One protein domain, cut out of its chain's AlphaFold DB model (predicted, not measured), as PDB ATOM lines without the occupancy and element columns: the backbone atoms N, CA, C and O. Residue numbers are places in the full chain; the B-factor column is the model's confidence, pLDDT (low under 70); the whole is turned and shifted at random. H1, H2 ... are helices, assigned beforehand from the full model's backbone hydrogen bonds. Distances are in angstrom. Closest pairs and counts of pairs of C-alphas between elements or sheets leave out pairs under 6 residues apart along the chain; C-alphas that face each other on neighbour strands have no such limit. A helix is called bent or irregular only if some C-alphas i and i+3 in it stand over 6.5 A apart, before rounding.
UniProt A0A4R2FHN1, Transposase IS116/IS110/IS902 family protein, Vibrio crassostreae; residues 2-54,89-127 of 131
ATOM      1  N   GLU A   2     199.262 243.480 178.304       87.81
ATOM      2  CA  GLU A   2     197.966 242.806 178.088       87.81
ATOM      3  C   GLU A   2     197.741 242.253 176.661       87.81
ATOM      4  O   GLU A   2     197.350 241.106 176.486       87.81
ATOM      5  N   GLN A   3     198.082 243.008 175.607       90.88
ATOM      6  CA  GLN A   3     197.939 242.523 174.223       90.88
ATOM      7  C   GLN A   3     198.816 241.296 173.897       90.88
ATOM      8  O   GLN A   3     198.419 240.458 173.090       90.88
ATOM      9  N   ILE A   4     200.009 241.194 174.492       91.81
ATOM     10  CA  ILE A   4     200.929 240.068 174.259       91.81
ATOM     11  C   ILE A   4     200.425 238.830 174.998       91.81
ATOM     12  O   ILE A   4     200.410 237.748 174.421       91.81
ATOM     13  N   GLU A   5     199.973 238.997 176.239       94.00
ATOM     14  CA  GLU A   5     199.408 237.916 177.055       94.00
ATOM     15  C   GLU A   5     198.173 237.312 176.380       94.00
ATOM     16  O   GLU A   5     198.130 236.105 176.151       94.00
ATOM     17  N   ASN A   6     197.255 238.161 175.910       94.31
ATOM     18  CA  ASN A   6     196.087 237.722 175.146       94.31
ATOM     19  C   ASN A   6     196.478 236.957 173.875       94.31
ATOM     20  O   ASN A   6     195.798 236.018 173.466       94.31
ATOM     21  N   ARG A   7     197.581 237.347 173.223       93.50
ATOM     22  CA  ARG A   7     198.049 236.661 172.017       93.50
ATOM     23  C   ARG A   7     198.630 235.284 172.324       93.50
ATOM     24  O   ARG A   7     198.432 234.376 171.522       93.50
ATOM     25  N   ILE A   8     199.340 235.137 173.441       92.75
ATOM     26  CA  ILE A   8     199.858 233.842 173.896       92.75
ATOM     27  C   ILE A   8     198.689 232.906 174.190       92.75
ATOM     28  O   ILE A   8     198.647 231.811 173.642       92.75
ATOM     29  N   GLU A   9     197.695 233.373 174.948       94.62
ATOM     30  CA  GLU A   9     196.532 232.558 175.305       94.62
ATOM     31  C   GLU A   9     195.753 232.088 174.067       94.62
ATOM     32  O   GLU A   9     195.397 230.917 173.955       94.62
ATOM     33  N   GLN A  10     195.549 232.972 173.088       95.31
ATOM     34  CA  GLN A  10     194.922 232.602 171.816       95.31
ATOM     35  C   GLN A  10     195.692 231.505 171.073       95.31
ATOM     36  O   GLN A  10     195.084 230.613 170.483       95.31
ATOM     37  N   LEU A  11     197.026 231.580 171.065       93.38
ATOM     38  CA  LEU A  11     197.860 230.572 170.414       93.38
ATOM     39  C   LEU A  11     197.815 229.243 171.166       93.38
ATOM     40  O   LEU A  11     197.708 228.202 170.524       93.38
ATOM     41  N   ASP A  12     197.838 229.273 172.497       93.25
ATOM     42  CA  ASP A  12     197.724 228.068 173.320       93.25
ATOM     43  C   ASP A  12     196.380 227.361 173.090       93.25
ATOM     44  O   ASP A  12     196.357 226.152 172.849       93.25
ATOM     45  N   GLN A  13     195.274 228.112 173.038       94.62
ATOM     46  CA  GLN A  13     193.943 227.569 172.736       94.62
ATOM     47  C   GLN A  13     193.864 226.943 171.336       94.62
ATOM     48  O   GLN A  13     193.218 225.910 171.137       94.62
ATOM     49  N   GLU A  14     194.519 227.546 170.345       94.81
ATOM     50  CA  GLU A  14     194.534 226.989 168.994       94.81
ATOM     51  C   GLU A  14     195.404 225.726 168.920       94.81
ATOM     52  O   GLU A  14     195.027 224.736 168.289       94.81
ATOM     53  N   ILE A  15     196.529 225.704 169.642       93.44
ATOM     54  CA  ILE A  15     197.355 224.503 169.807       93.44
ATOM     55  C   ILE A  15     196.546 223.387 170.486       93.44
ATOM     56  O   ILE A  15     196.608 222.244 170.032       93.44
ATOM     57  N   ASP A  16     195.766 223.694 171.527       92.38
ATOM     58  CA  ASP A  16     194.862 222.746 172.198       92.38
ATOM     59  C   ASP A  16     193.843 222.132 171.245       92.38
ATOM     60  O   ASP A  16     193.607 220.923 171.277       92.38
ATOM     61  N   ARG A  17     193.266 222.950 170.365       94.94
ATOM     62  CA  ARG A  17     192.284 222.499 169.379       94.94
ATOM     63  C   ARG A  17     192.899 221.574 168.327       94.94
ATOM     64  O   ARG A  17     192.254 220.616 167.896       94.94
ATOM     65  N   LEU A  18     194.118 221.869 167.880       94.19
ATOM     66  CA  LEU A  18     194.755 221.152 166.775       94.19
ATOM     67  C   LEU A  18     195.493 219.887 167.224       94.19
ATOM     68  O   LEU A  18     195.520 218.915 166.466       94.19
ATOM     69  N   LEU A  19     196.060 219.869 168.440       92.88
ATOM     70  CA  LEU A  19     196.910 218.768 168.909       92.88
ATOM     71  C   LEU A  19     196.260 217.384 168.766       92.88
ATOM     72  O   LEU A  19     196.910 216.512 168.194       92.88
ATOM     73  N   PRO A  20     195.018 217.156 169.244       93.12
ATOM     74  CA  PRO A  20     194.420 215.821 169.249       93.12
ATOM     75  C   PRO A  20     194.210 215.231 167.850       93.12
ATOM     76  O   PRO A  20     194.169 214.014 167.696       93.12
ATOM     77  N   ASN A  21     194.092 216.088 166.832       94.94
ATOM     78  CA  ASN A  21     193.861 215.682 165.445       94.94
ATOM     79  C   ASN A  21     195.163 215.407 164.680       94.94
ATOM     80  O   ASN A  21     195.135 214.911 163.554       94.94
ATOM     81  N   TRP A  22     196.313 215.746 165.260       95.06
ATOM     82  CA  TRP A  22     197.596 215.530 164.615       95.06
ATOM     83  C   TRP A  22     198.000 214.055 164.697       95.06
ATOM     84  O   TRP A  22     198.031 213.463 165.773       95.06
ATOM     85  N   SER A  23     198.392 213.459 163.569       94.44
ATOM     86  CA  SER A  23     198.831 212.054 163.498       94.44
ATOM     87  C   SER A  23     199.989 211.709 164.445       94.44
ATOM     88  O   SER A  23     200.113 210.562 164.871       94.44
ATOM     89  N   LEU A  24     200.815 212.694 164.813       94.19
ATOM     90  CA  LEU A  24     201.942 212.532 165.736       94.19
ATOM     91  C   LEU A  24     201.600 212.901 167.191       94.19
ATOM     92  O   LEU A  24     202.495 212.964 168.033       94.19
ATOM     93  N   TYR A  25     200.322 213.105 167.527       94.25
ATOM     94  CA  TYR A  25     199.878 213.474 168.876       94.25
ATOM     95  C   TYR A  25     200.389 212.517 169.962       94.25
ATOM     96  O   TYR A  25     200.893 212.953 170.998       94.25
ATOM     97  N   ASN A  26     200.344 211.205 169.710       93.62
ATOM     98  CA  ASN A  26     200.858 210.232 170.672       93.62
ATOM     99  C   ASN A  26     202.361 210.429 170.926       93.62
ATOM    100  O   ASN A  26     202.797 210.382 172.071       93.62
ATOM    101  N   LEU A  27     203.149 210.712 169.886       93.62
ATOM    102  CA  LEU A  27     204.581 210.970 170.028       93.62
ATOM    103  C   LEU A  27     204.846 212.221 170.879       93.62
ATOM    104  O   LEU A  27     205.700 212.181 171.765       93.62
ATOM    105  N   VAL A  28     204.071 213.294 170.680       95.25
ATOM    106  CA  VAL A  28     204.127 214.501 171.526       95.25
ATOM    107  C   VAL A  28     203.863 214.157 172.992       95.25
ATOM    108  O   VAL A  28     204.572 214.639 173.876       95.25
ATOM    109  N   ASN A  29     202.875 213.306 173.272       94.81
ATOM    110  CA  ASN A  29     202.604 212.867 174.637       94.81
ATOM    111  C   ASN A  29     203.766 212.040 175.192       94.81
ATOM    112  O   ASN A  29     204.272 212.361 176.263       94.81
ATOM    113  N   GLN A  30     204.253 211.035 174.457       94.75
ATOM    114  CA  GLN A  30     205.327 210.158 174.937       94.75
ATOM    115  C   GLN A  30     206.634 210.908 175.228       94.75
ATOM    116  O   GLN A  30     207.311 210.587 176.205       94.75
ATOM    117  N   LEU A  31     206.981 211.943 174.455       93.81
ATOM    118  CA  LEU A  31     208.184 212.746 174.718       93.81
ATOM    119  C   LEU A  31     208.152 213.467 176.073       93.81
ATOM    120  O   LEU A  31     209.209 213.708 176.654       93.81
ATOM    121  N   GLN A  32     206.970 213.744 176.631       94.81
ATOM    122  CA  GLN A  32     206.826 214.362 177.957       94.81
ATOM    123  C   GLN A  32     207.176 213.408 179.122       94.81
ATOM    124  O   GLN A  32     207.171 213.817 180.292       94.81
ATOM    125  N   ALA A  33     207.520 212.145 178.825       93.75
ATOM    126  CA  ALA A  33     208.188 211.243 179.767       93.75
ATOM    127  C   ALA A  33     209.548 211.789 180.214       93.75
ATOM    128  O   ALA A  33     209.949 211.615 181.372       93.75
ATOM    129  N   LEU A  34     210.252 212.444 179.288       92.62
ATOM    130  CA  LEU A  34     211.616 212.892 179.496       92.62
ATOM    131  C   LEU A  34     211.655 214.014 180.538       92.62
ATOM    132  O   LEU A  34     210.830 214.932 180.549       92.62
ATOM    133  N   LYS A  35     212.623 213.937 181.453       91.69
ATOM    134  CA  LYS A  35     212.829 214.970 182.474       91.69
ATOM    135  C   LYS A  35     213.152 216.297 181.776       91.69
ATOM    136  O   LYS A  35     213.956 216.340 180.858       91.69
ATOM    137  N   GLY A  36     212.490 217.379 182.181       91.31
ATOM    138  CA  GLY A  36     212.671 218.695 181.557       91.31
ATOM    139  C   GLY A  36     211.961 218.895 180.215       91.31
ATOM    140  O   GLY A  36     211.943 220.019 179.726       91.31
ATOM    141  N   VAL A  37     211.326 217.869 179.637       93.81
ATOM    142  CA  VAL A  37     210.530 218.016 178.409       93.81
ATOM    143  C   VAL A  37     209.070 218.257 178.775       93.81
ATOM    144  O   VAL A  37     208.320 217.341 179.107       93.81
ATOM    145  N   GLY A  38     208.676 219.528 178.735       92.12
ATOM    146  CA  GLY A  38     207.281 219.944 178.840       92.12
ATOM    147  C   GLY A  38     206.569 219.932 177.489       92.12
ATOM    148  O   GLY A  38     207.176 219.715 176.439       92.12
ATOM    149  N   ARG A  39     205.272 220.238 177.519       92.94
ATOM    150  CA  ARG A  39     204.402 220.261 176.341       92.94
ATOM    151  C   ARG A  39     204.955 221.098 175.186       92.94
ATOM    152  O   ARG A  39     205.074 220.582 174.081       92.94
ATOM    153  N   THR A  40     205.338 222.351 175.432       92.94
ATOM    154  CA  THR A  40     205.872 223.247 174.391       92.94
ATOM    155  C   THR A  40     207.106 222.651 173.718       92.94
ATOM    156  O   THR A  40     207.187 222.622 172.496       92.94
ATOM    157  N   ILE A  41     208.031 222.091 174.505       94.75
ATOM    158  CA  ILE A  41     209.251 221.462 173.987       94.75
ATOM    159  C   ILE A  41     208.897 220.230 173.155       94.75
ATOM    160  O   ILE A  41     209.399 220.087 172.046       94.75
ATOM    161  N   ALA A  42     208.006 219.368 173.651       94.88
ATOM    162  CA  ALA A  42     207.572 218.180 172.925       94.88
ATOM    163  C   ALA A  42     206.922 218.534 171.578       94.88
ATOM    164  O   ALA A  42     207.277 217.947 170.559       94.88
ATOM    165  N   ILE A  43     206.028 219.528 171.552       95.12
ATOM    166  CA  ILE A  43     205.376 219.997 170.323       95.12
ATOM    167  C   ILE A  43     206.414 220.539 169.345       95.12
ATOM    168  O   ILE A  43     206.432 220.110 168.196       95.12
ATOM    169  N   SER A  44     207.305 221.430 169.793       94.25
ATOM    170  CA  SER A  44     208.343 222.004 168.933       94.25
ATOM    171  C   SER A  44     209.276 220.935 168.363       94.25
ATOM    172  O   SER A  44     209.584 220.964 167.178       94.25
ATOM    173  N   VAL A  45     209.688 219.951 169.171       93.88
ATOM    174  CA  VAL A  45     210.532 218.836 168.711       93.88
ATOM    175  C   VAL A  45     209.830 218.030 167.621       93.88
ATOM    176  O   VAL A  45     210.424 217.777 166.575       93.88
ATOM    177  N   VAL A  46     208.576 217.634 167.843       94.62
ATOM    178  CA  VAL A  46     207.835 216.813 166.874       94.62
ATOM    179  C   VAL A  46     207.471 217.615 165.627       94.62
ATOM    180  O   VAL A  46     207.478 217.059 164.535       94.62
ATOM    181  N   ALA A  47     207.208 218.917 165.751       93.44
ATOM    182  CA  ALA A  47     206.873 219.769 164.610       93.44
ATOM    183  C   ALA A  47     208.069 219.937 163.663       93.44
ATOM    184  O   ALA A  47     207.905 219.929 162.447       93.44
ATOM    185  N   GLU A  48     209.276 220.032 164.219       91.19
ATOM    186  CA  GLU A  48     210.511 220.228 163.456       91.19
ATOM    187  C   GLU A  48     211.090 218.912 162.913       91.19
ATOM    188  O   GLU A  48     211.615 218.858 161.797       91.19
ATOM    189  N   LEU A  49     211.019 217.828 163.694       90.62
ATOM    190  CA  LEU A  49     211.559 216.524 163.295       90.62
ATOM    191  C   LEU A  49     210.563 215.694 162.480       90.62
ATOM    192  O   LEU A  49     210.983 214.931 161.605       90.62
ATOM    193  N   GLY A  50     209.266 215.841 162.741       90.25
ATOM    194  CA  GLY A  50     208.234 214.950 162.229       90.25
ATOM    195  C   GLY A  50     208.379 213.538 162.796       90.25
ATOM    196  O   GLY A  50     208.663 213.346 163.981       90.25
ATOM    197  N   ASP A  51     208.184 212.537 161.938       86.25
ATOM    198  CA  ASP A  51     208.388 211.137 162.304       86.25
ATOM    199  C   ASP A  51     209.884 210.828 162.481       86.25
ATOM    200  O   ASP A  51     210.707 211.103 161.608       86.25
ATOM    201  N   PHE A  52     210.234 210.215 163.611       87.94
ATOM    202  CA  PHE A  52     211.597 209.823 163.955       87.94
ATOM    203  C   PHE A  52     212.079 208.632 163.114       87.94
ATOM    204  O   PHE A  52     213.288 208.458 162.960       87.94
ATOM    205  N   SER A  53     211.159 207.854 162.527       89.12
ATOM    206  CA  SER A  53     211.469 206.697 161.676       89.12
ATOM    207  C   SER A  53     212.287 207.057 160.427       89.12
ATOM    208  O   SER A  53     213.016 206.219 159.897       89.12
ATOM    209  N   ARG A  54     212.249 208.327 159.993       89.62
ATOM    210  CA  ARG A  54     213.065 208.845 158.880       89.62
ATOM    211  C   ARG A  54     214.571 208.813 159.166       89.62
ATOM    212  O   ARG A  54     215.370 208.934 158.240       89.62
ATOM    213  N   VAL A  89     217.869 226.942 165.777       88.56
ATOM    214  CA  VAL A  89     218.477 227.573 166.962       88.56
ATOM    215  C   VAL A  89     217.518 227.570 168.152       88.56
ATOM    216  O   VAL A  89     217.952 227.287 169.270       88.56
ATOM    217  N   ASP A  90     216.233 227.828 167.915       90.00
ATOM    218  CA  ASP A  90     215.215 227.841 168.962       90.00
ATOM    219  C   ASP A  90     215.006 226.446 169.529       90.00
ATOM    220  O   ASP A  90     215.003 226.265 170.746       90.00
ATOM    221  N   LEU A  91     214.940 225.434 168.662       90.75
ATOM    222  CA  LEU A  91     214.812 224.054 169.110       90.75
ATOM    223  C   LEU A  91     216.026 223.609 169.928       90.75
ATOM    224  O   LEU A  91     215.884 222.966 170.968       90.75
ATOM    225  N   ARG A  92     217.230 224.002 169.500       90.69
ATOM    226  CA  ARG A  92     218.452 223.740 170.260       90.69
ATOM    227  C   ARG A  92     218.380 224.378 171.646       90.69
ATOM    228  O   ARG A  92     218.696 223.711 172.625       90.69
ATOM    229  N   ARG A  93     217.930 225.634 171.739       91.56
ATOM    230  CA  ARG A  93     217.735 226.342 173.014       91.56
ATOM    231  C   ARG A  93     216.749 225.602 173.918       91.56
ATOM    232  O   ARG A  93     217.078 225.358 175.071       91.56
ATOM    233  N   LEU A  94     215.597 225.184 173.392       93.81
ATOM    234  CA  LEU A  94     214.606 224.409 174.147       93.81
ATOM    235  C   LEU A  94     215.191 223.099 174.695       93.81
ATOM    236  O   LEU A  94     214.958 222.751 175.849       93.81
ATOM    237  N   LEU A  95     215.986 222.389 173.893       92.44
ATOM    238  CA  LEU A  95     216.631 221.145 174.319       92.44
ATOM    239  C   LEU A  95     217.733 221.377 175.361       92.44
ATOM    240  O   LEU A  95     217.883 220.556 176.264       92.44
ATOM    241  N   TYR A  96     218.467 222.491 175.284       91.94
ATOM    242  CA  TYR A  96     219.407 222.888 176.337       91.94
ATOM    243  C   TYR A  96     218.691 223.167 177.664       91.94
ATOM    244  O   TYR A  96     219.139 222.679 178.702       91.94
ATOM    245  N   GLU A  97     217.569 223.888 177.635       92.88
ATOM    246  CA  GLU A  97     216.751 224.136 178.831       92.88
ATOM    247  C   GLU A  97     216.214 222.825 179.424       92.88
ATOM    248  O   GLU A  97     216.324 222.589 180.629       92.88
ATOM    249  N   ALA A  98     215.715 221.913 178.580       93.31
ATOM    250  CA  ALA A  98     215.277 220.590 179.024       93.31
ATOM    251  C   ALA A  98     216.423 219.790 179.665       93.31
ATOM    252  O   ALA A  98     216.255 219.199 180.734       93.31
ATOM    253  N   ALA A  99     217.611 219.807 179.049       92.69
ATOM    254  CA  ALA A  99     218.790 219.118 179.563       92.69
ATOM    255  C   ALA A  99     219.228 219.654 180.934       92.69
ATOM    256  O   ALA A  99     219.704 218.885 181.771       92.69
ATOM    257  N   TRP A 100     219.016 220.942 181.221       93.19
ATOM    258  CA  TRP A 100     219.341 221.521 182.527       93.19
ATOM    259  C   TRP A 100     218.578 220.846 183.673       93.19
ATOM    260  O   TRP A 100     219.115 220.690 184.774       93.19
ATOM    261  N   ALA A 101     217.357 220.360 183.421       91.56
ATOM    262  CA  ALA A 101     216.583 219.615 184.411       91.56
ATOM    263  C   ALA A 101     217.294 218.332 184.882       91.56
ATOM    264  O   ALA A 101     217.020 217.849 185.982       91.56
ATOM    265  N   TYR A 102     218.242 217.800 184.098       92.06
ATOM    266  CA  TYR A 102     219.039 216.632 184.471       92.06
ATOM    267  C   TYR A 102     220.103 216.890 185.520       92.06
ATOM    268  O   TYR A 102     220.502 215.955 186.205       92.06
ATOM    269  N   ARG A 103     220.463 218.151 185.759       91.69
ATOM    270  CA  ARG A 103     221.367 218.513 186.853       91.69
ATOM    271  C   ARG A 103     220.786 218.203 188.237       91.69
ATOM    272  O   ARG A 103     221.541 218.042 189.192       91.69
ATOM    273  N   ASN A 104     219.459 218.160 188.354       89.12
ATOM    274  CA  ASN A 104     218.761 217.965 189.618       89.12
ATOM    275  C   ASN A 104     218.069 216.595 189.670       89.12
ATOM    276  O   ASN A 104     217.665 216.030 188.646       89.12
ATOM    277  N   ASN A 105     217.864 216.099 190.894       88.75
ATOM    278  CA  ASN A 105     217.042 214.916 191.135       88.75
ATOM    279  C   ASN A 105     215.619 215.145 190.625       88.75
ATOM    280  O   ASN A 105     215.049 216.227 190.804       88.75
ATOM    281  N   ALA A 106     215.044 214.108 190.019       86.81
ATOM    282  CA  ALA A 106     213.678 214.160 189.533       86.81
ATOM    283  C   ALA A 106     212.706 214.384 190.700       86.81
ATOM    284  O   ALA A 106     212.774 213.706 191.726       86.81
ATOM    285  N   LYS A 107     211.803 215.352 190.542       86.06
ATOM    286  CA  LYS A 107     210.757 215.665 191.518       86.06
ATOM    287  C   LYS A 107     209.424 215.774 190.800       86.06
ATOM    288  O   LYS A 107     209.315 216.457 189.783       86.06
ATOM    289  N   VAL A 108     208.412 215.122 191.355       86.19
ATOM    290  CA  VAL A 108     207.029 215.264 190.903       86.19
ATOM    291  C   VAL A 108     206.408 216.412 191.693       86.19
ATOM    292  O   VAL A 108     206.071 216.257 192.862       86.19
ATOM    293  N   GLY A 109     206.330 217.589 191.075       86.31
ATOM    294  CA  GLY A 109     205.603 218.731 191.634       86.31
ATOM    295  C   GLY A 109     204.128 218.714 191.235       86.31
ATOM    296  O   GLY A 109     203.764 218.058 190.261       86.31
ATOM    297  N   SER A 110     203.304 219.498 191.937       88.69
ATOM    298  CA  SER A 110     201.863 219.637 191.657       88.69
ATOM    299  C   SER A 110     201.579 219.930 190.177       88.69
ATOM    300  O   SER A 110     200.810 219.223 189.537       88.69
ATOM    301  N   TRP A 111     202.321 220.873 189.584       87.31
ATOM    302  CA  TRP A 111     202.181 221.216 188.167       87.31
ATOM    303  C   TRP A 111     202.359 220.013 187.231       87.31
ATOM    304  O   TRP A 111     201.613 219.867 186.266       87.31
ATOM    305  N   LEU A 112     203.330 219.141 187.521       85.50
ATOM    306  CA  LEU A 112     203.630 217.984 186.680       85.50
ATOM    307  C   LEU A 112     202.524 216.930 186.749       85.50
ATOM    308  O   LEU A 112     202.278 216.260 185.756       85.50
ATOM    309  N   ILE A 113     201.872 216.796 187.906       85.69
ATOM    310  CA  ILE A 113     200.727 215.898 188.097       85.69
ATOM    311  C   ILE A 113     199.534 216.398 187.283       85.69
ATOM    312  O   ILE A 113     198.858 215.603 186.649       85.69
ATOM    313  N   THR A 114     199.296 217.711 187.270       86.88
ATOM    314  CA  THR A 114     198.147 218.300 186.568       86.88
ATOM    315  C   THR A 114     198.316 218.335 185.047       86.88
ATOM    316  O   THR A 114     197.345 218.140 184.328       86.88
ATOM    317  N   ASN A 115     199.520 218.635 184.545       86.75
ATOM    318  CA  ASN A 115     199.710 219.003 183.133       86.75
ATOM    319  C   ASN A 115     200.321 217.897 182.266       86.75
ATOM    320  O   ASN A 115     200.299 218.002 181.039       86.75
ATOM    321  N   ARG A 116     200.913 216.860 182.866       88.69
ATOM    322  CA  ARG A 116     201.482 215.752 182.098       88.69
ATOM    323  C   ARG A 116     200.360 214.813 181.637       88.69
ATOM    324  O   ARG A 116     199.539 214.439 182.464       88.69
ATOM    325  N   PRO A 117     200.365 214.349 180.374       89.31
ATOM    326  CA  PRO A 117     199.406 213.346 179.926       89.31
ATOM    327  C   PRO A 117     199.542 212.028 180.702       89.31
ATOM    328  O   PRO A 117     200.650 211.517 180.882       89.31
ATOM    329  N   ASP A 118     198.418 211.419 181.074       87.19
ATOM    330  CA  ASP A 118     198.406 210.107 181.741       87.19
ATOM    331  C   ASP A 118     198.870 208.970 180.819       87.19
ATOM    332  O   ASP A 118     199.349 207.936 181.278       87.19
ATOM    333  N   SER A 119     198.799 209.178 179.499       88.88
ATOM    334  CA  SER A 119     199.196 208.198 178.482       88.88
ATOM    335  C   SER A 119     200.710 207.963 178.391       88.88
ATOM    336  O   SER A 119     201.158 207.188 177.548       88.88
ATOM    337  N   VAL A 120     201.517 208.674 179.181       90.56
ATOM    338  CA  VAL A 120     202.981 208.628 179.123       90.56
ATOM    339  C   VAL A 120     203.525 207.309 179.675       90.56
ATOM    340  O   VAL A 120     203.289 206.965 180.835       90.56
ATOM    341  N   CYS A 121     204.350 206.625 178.880       91.62
ATOM    342  CA  CYS A 121     204.986 205.363 179.256       91.62
ATOM    343  C   CYS A 121     205.815 205.473 180.553       91.62
ATOM    344  O   CYS A 121     206.681 206.344 180.697       91.62
ATOM    345  N   GLN A 122     205.569 204.561 181.503       89.38
ATOM    346  CA  GLN A 122     206.294 204.515 182.777       89.38
ATOM    347  C   GLN A 122     207.758 204.113 182.602       89.38
ATOM    348  O   GLN A 122     208.630 204.745 183.189       89.38
ATOM    349  N   GLU A 123     208.040 203.146 181.733       92.44
ATOM    350  CA  GLU A 123     209.403 202.673 181.468       92.44
ATOM    351  C   GLU A 123     210.294 203.809 180.943       92.44
ATOM    352  O   GLU A 123     211.420 203.998 181.407       92.44
ATOM    353  N   ALA A 124     209.764 204.629 180.029       89.94
ATOM    354  CA  ALA A 124     210.470 205.791 179.496       89.94
ATOM    355  C   ALA A 124     210.767 206.838 180.585       89.94
ATOM    356  O   ALA A 124     211.863 207.407 180.608       89.94
ATOM    357  N   LYS A 125     209.826 207.065 181.514       89.44
ATOM    358  CA  LYS A 125     210.046 207.937 182.681       89.44
ATOM    359  C   LYS A 125     211.161 207.381 183.560       89.44
ATOM    360  O   LYS A 125     212.092 208.112 183.881       89.44
ATOM    361  N   ASP A 126     211.110 206.095 183.892       91.00
ATOM    362  CA  ASP A 126     212.078 205.464 184.789       91.00
ATOM    363  C   ASP A 126     213.498 205.500 184.213       91.00
ATOM    364  O   ASP A 126     214.446 205.808 184.935       91.00
ATOM    365  N   ILE A 127     213.653 205.243 182.911       90.62
ATOM    366  CA  ILE A 127     214.941 205.373 182.214       90.62
ATOM    367  C   ILE A 127     215.418 206.824 182.260       90.62
ATOM    368  O   ILE A 127     216.546 207.102 182.664       90.62
TER     369      ILE A 127
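Overview. This is residues 2 to 54 and 89 to 127 of the 131 residues of the protein "Transposase IS116/IS110/IS902 family protein" of Vibrio crassostreae (UniProt A0A4R2FHN1). The long helix H1 is an arm, residues 2 to 11 sticking out from a body of shorter helices in which H3 packs on both H2 and H4. H5 and H6 touch no helix. The printed part has 92 residues with six named helices, H1 to H6 in order, and no named strand: all helix. It is compact, radius of gyration of the C-alphas 14.0 A, spanning 39 by 34 by 29 A.

Along the chain. H1, residues 2 to 21, runs 30.2 A from C-alpha 2 at (197.966, 242.806, 178.088); it is irregular, C-alphas 17 and 20 being 7.0 A apart. H2 is residues 25 to 31, H3 39 to 49, H4 89 to 103 with 22.0 A, H5 110 to 115, and H6 122 to 127, ending at (214.941, 205.373, 182.214).

Arrangement. H1 and H2 are close but not clearly touching; their closest C-alphas, Leu 19 and Tyr 25, are 6.1 A apart. H2 touches H3, closest C-alphas Val 28 and Ala 42, 5.2 A, only just about perpendicular at 71 degrees. H3 touches H4, closest C-alphas Ile 41 and Leu 94, 6.1 A, at a steep tilt of 49 degrees, opposite ways. H2 and H6 are near each other. Every O i to N i+4 pair is within hydrogen-bond range in H2, H3, H5 and H6, against 14 of 16 in H1 and 8 of 11 in H4.

Size, cuts and confidence. Residues 55 to 88 are not printed; C-alphas 54 and 89 are 21.1 A apart. Of the links printed whole, none is long. No printed residue is under 70 in pLDDT.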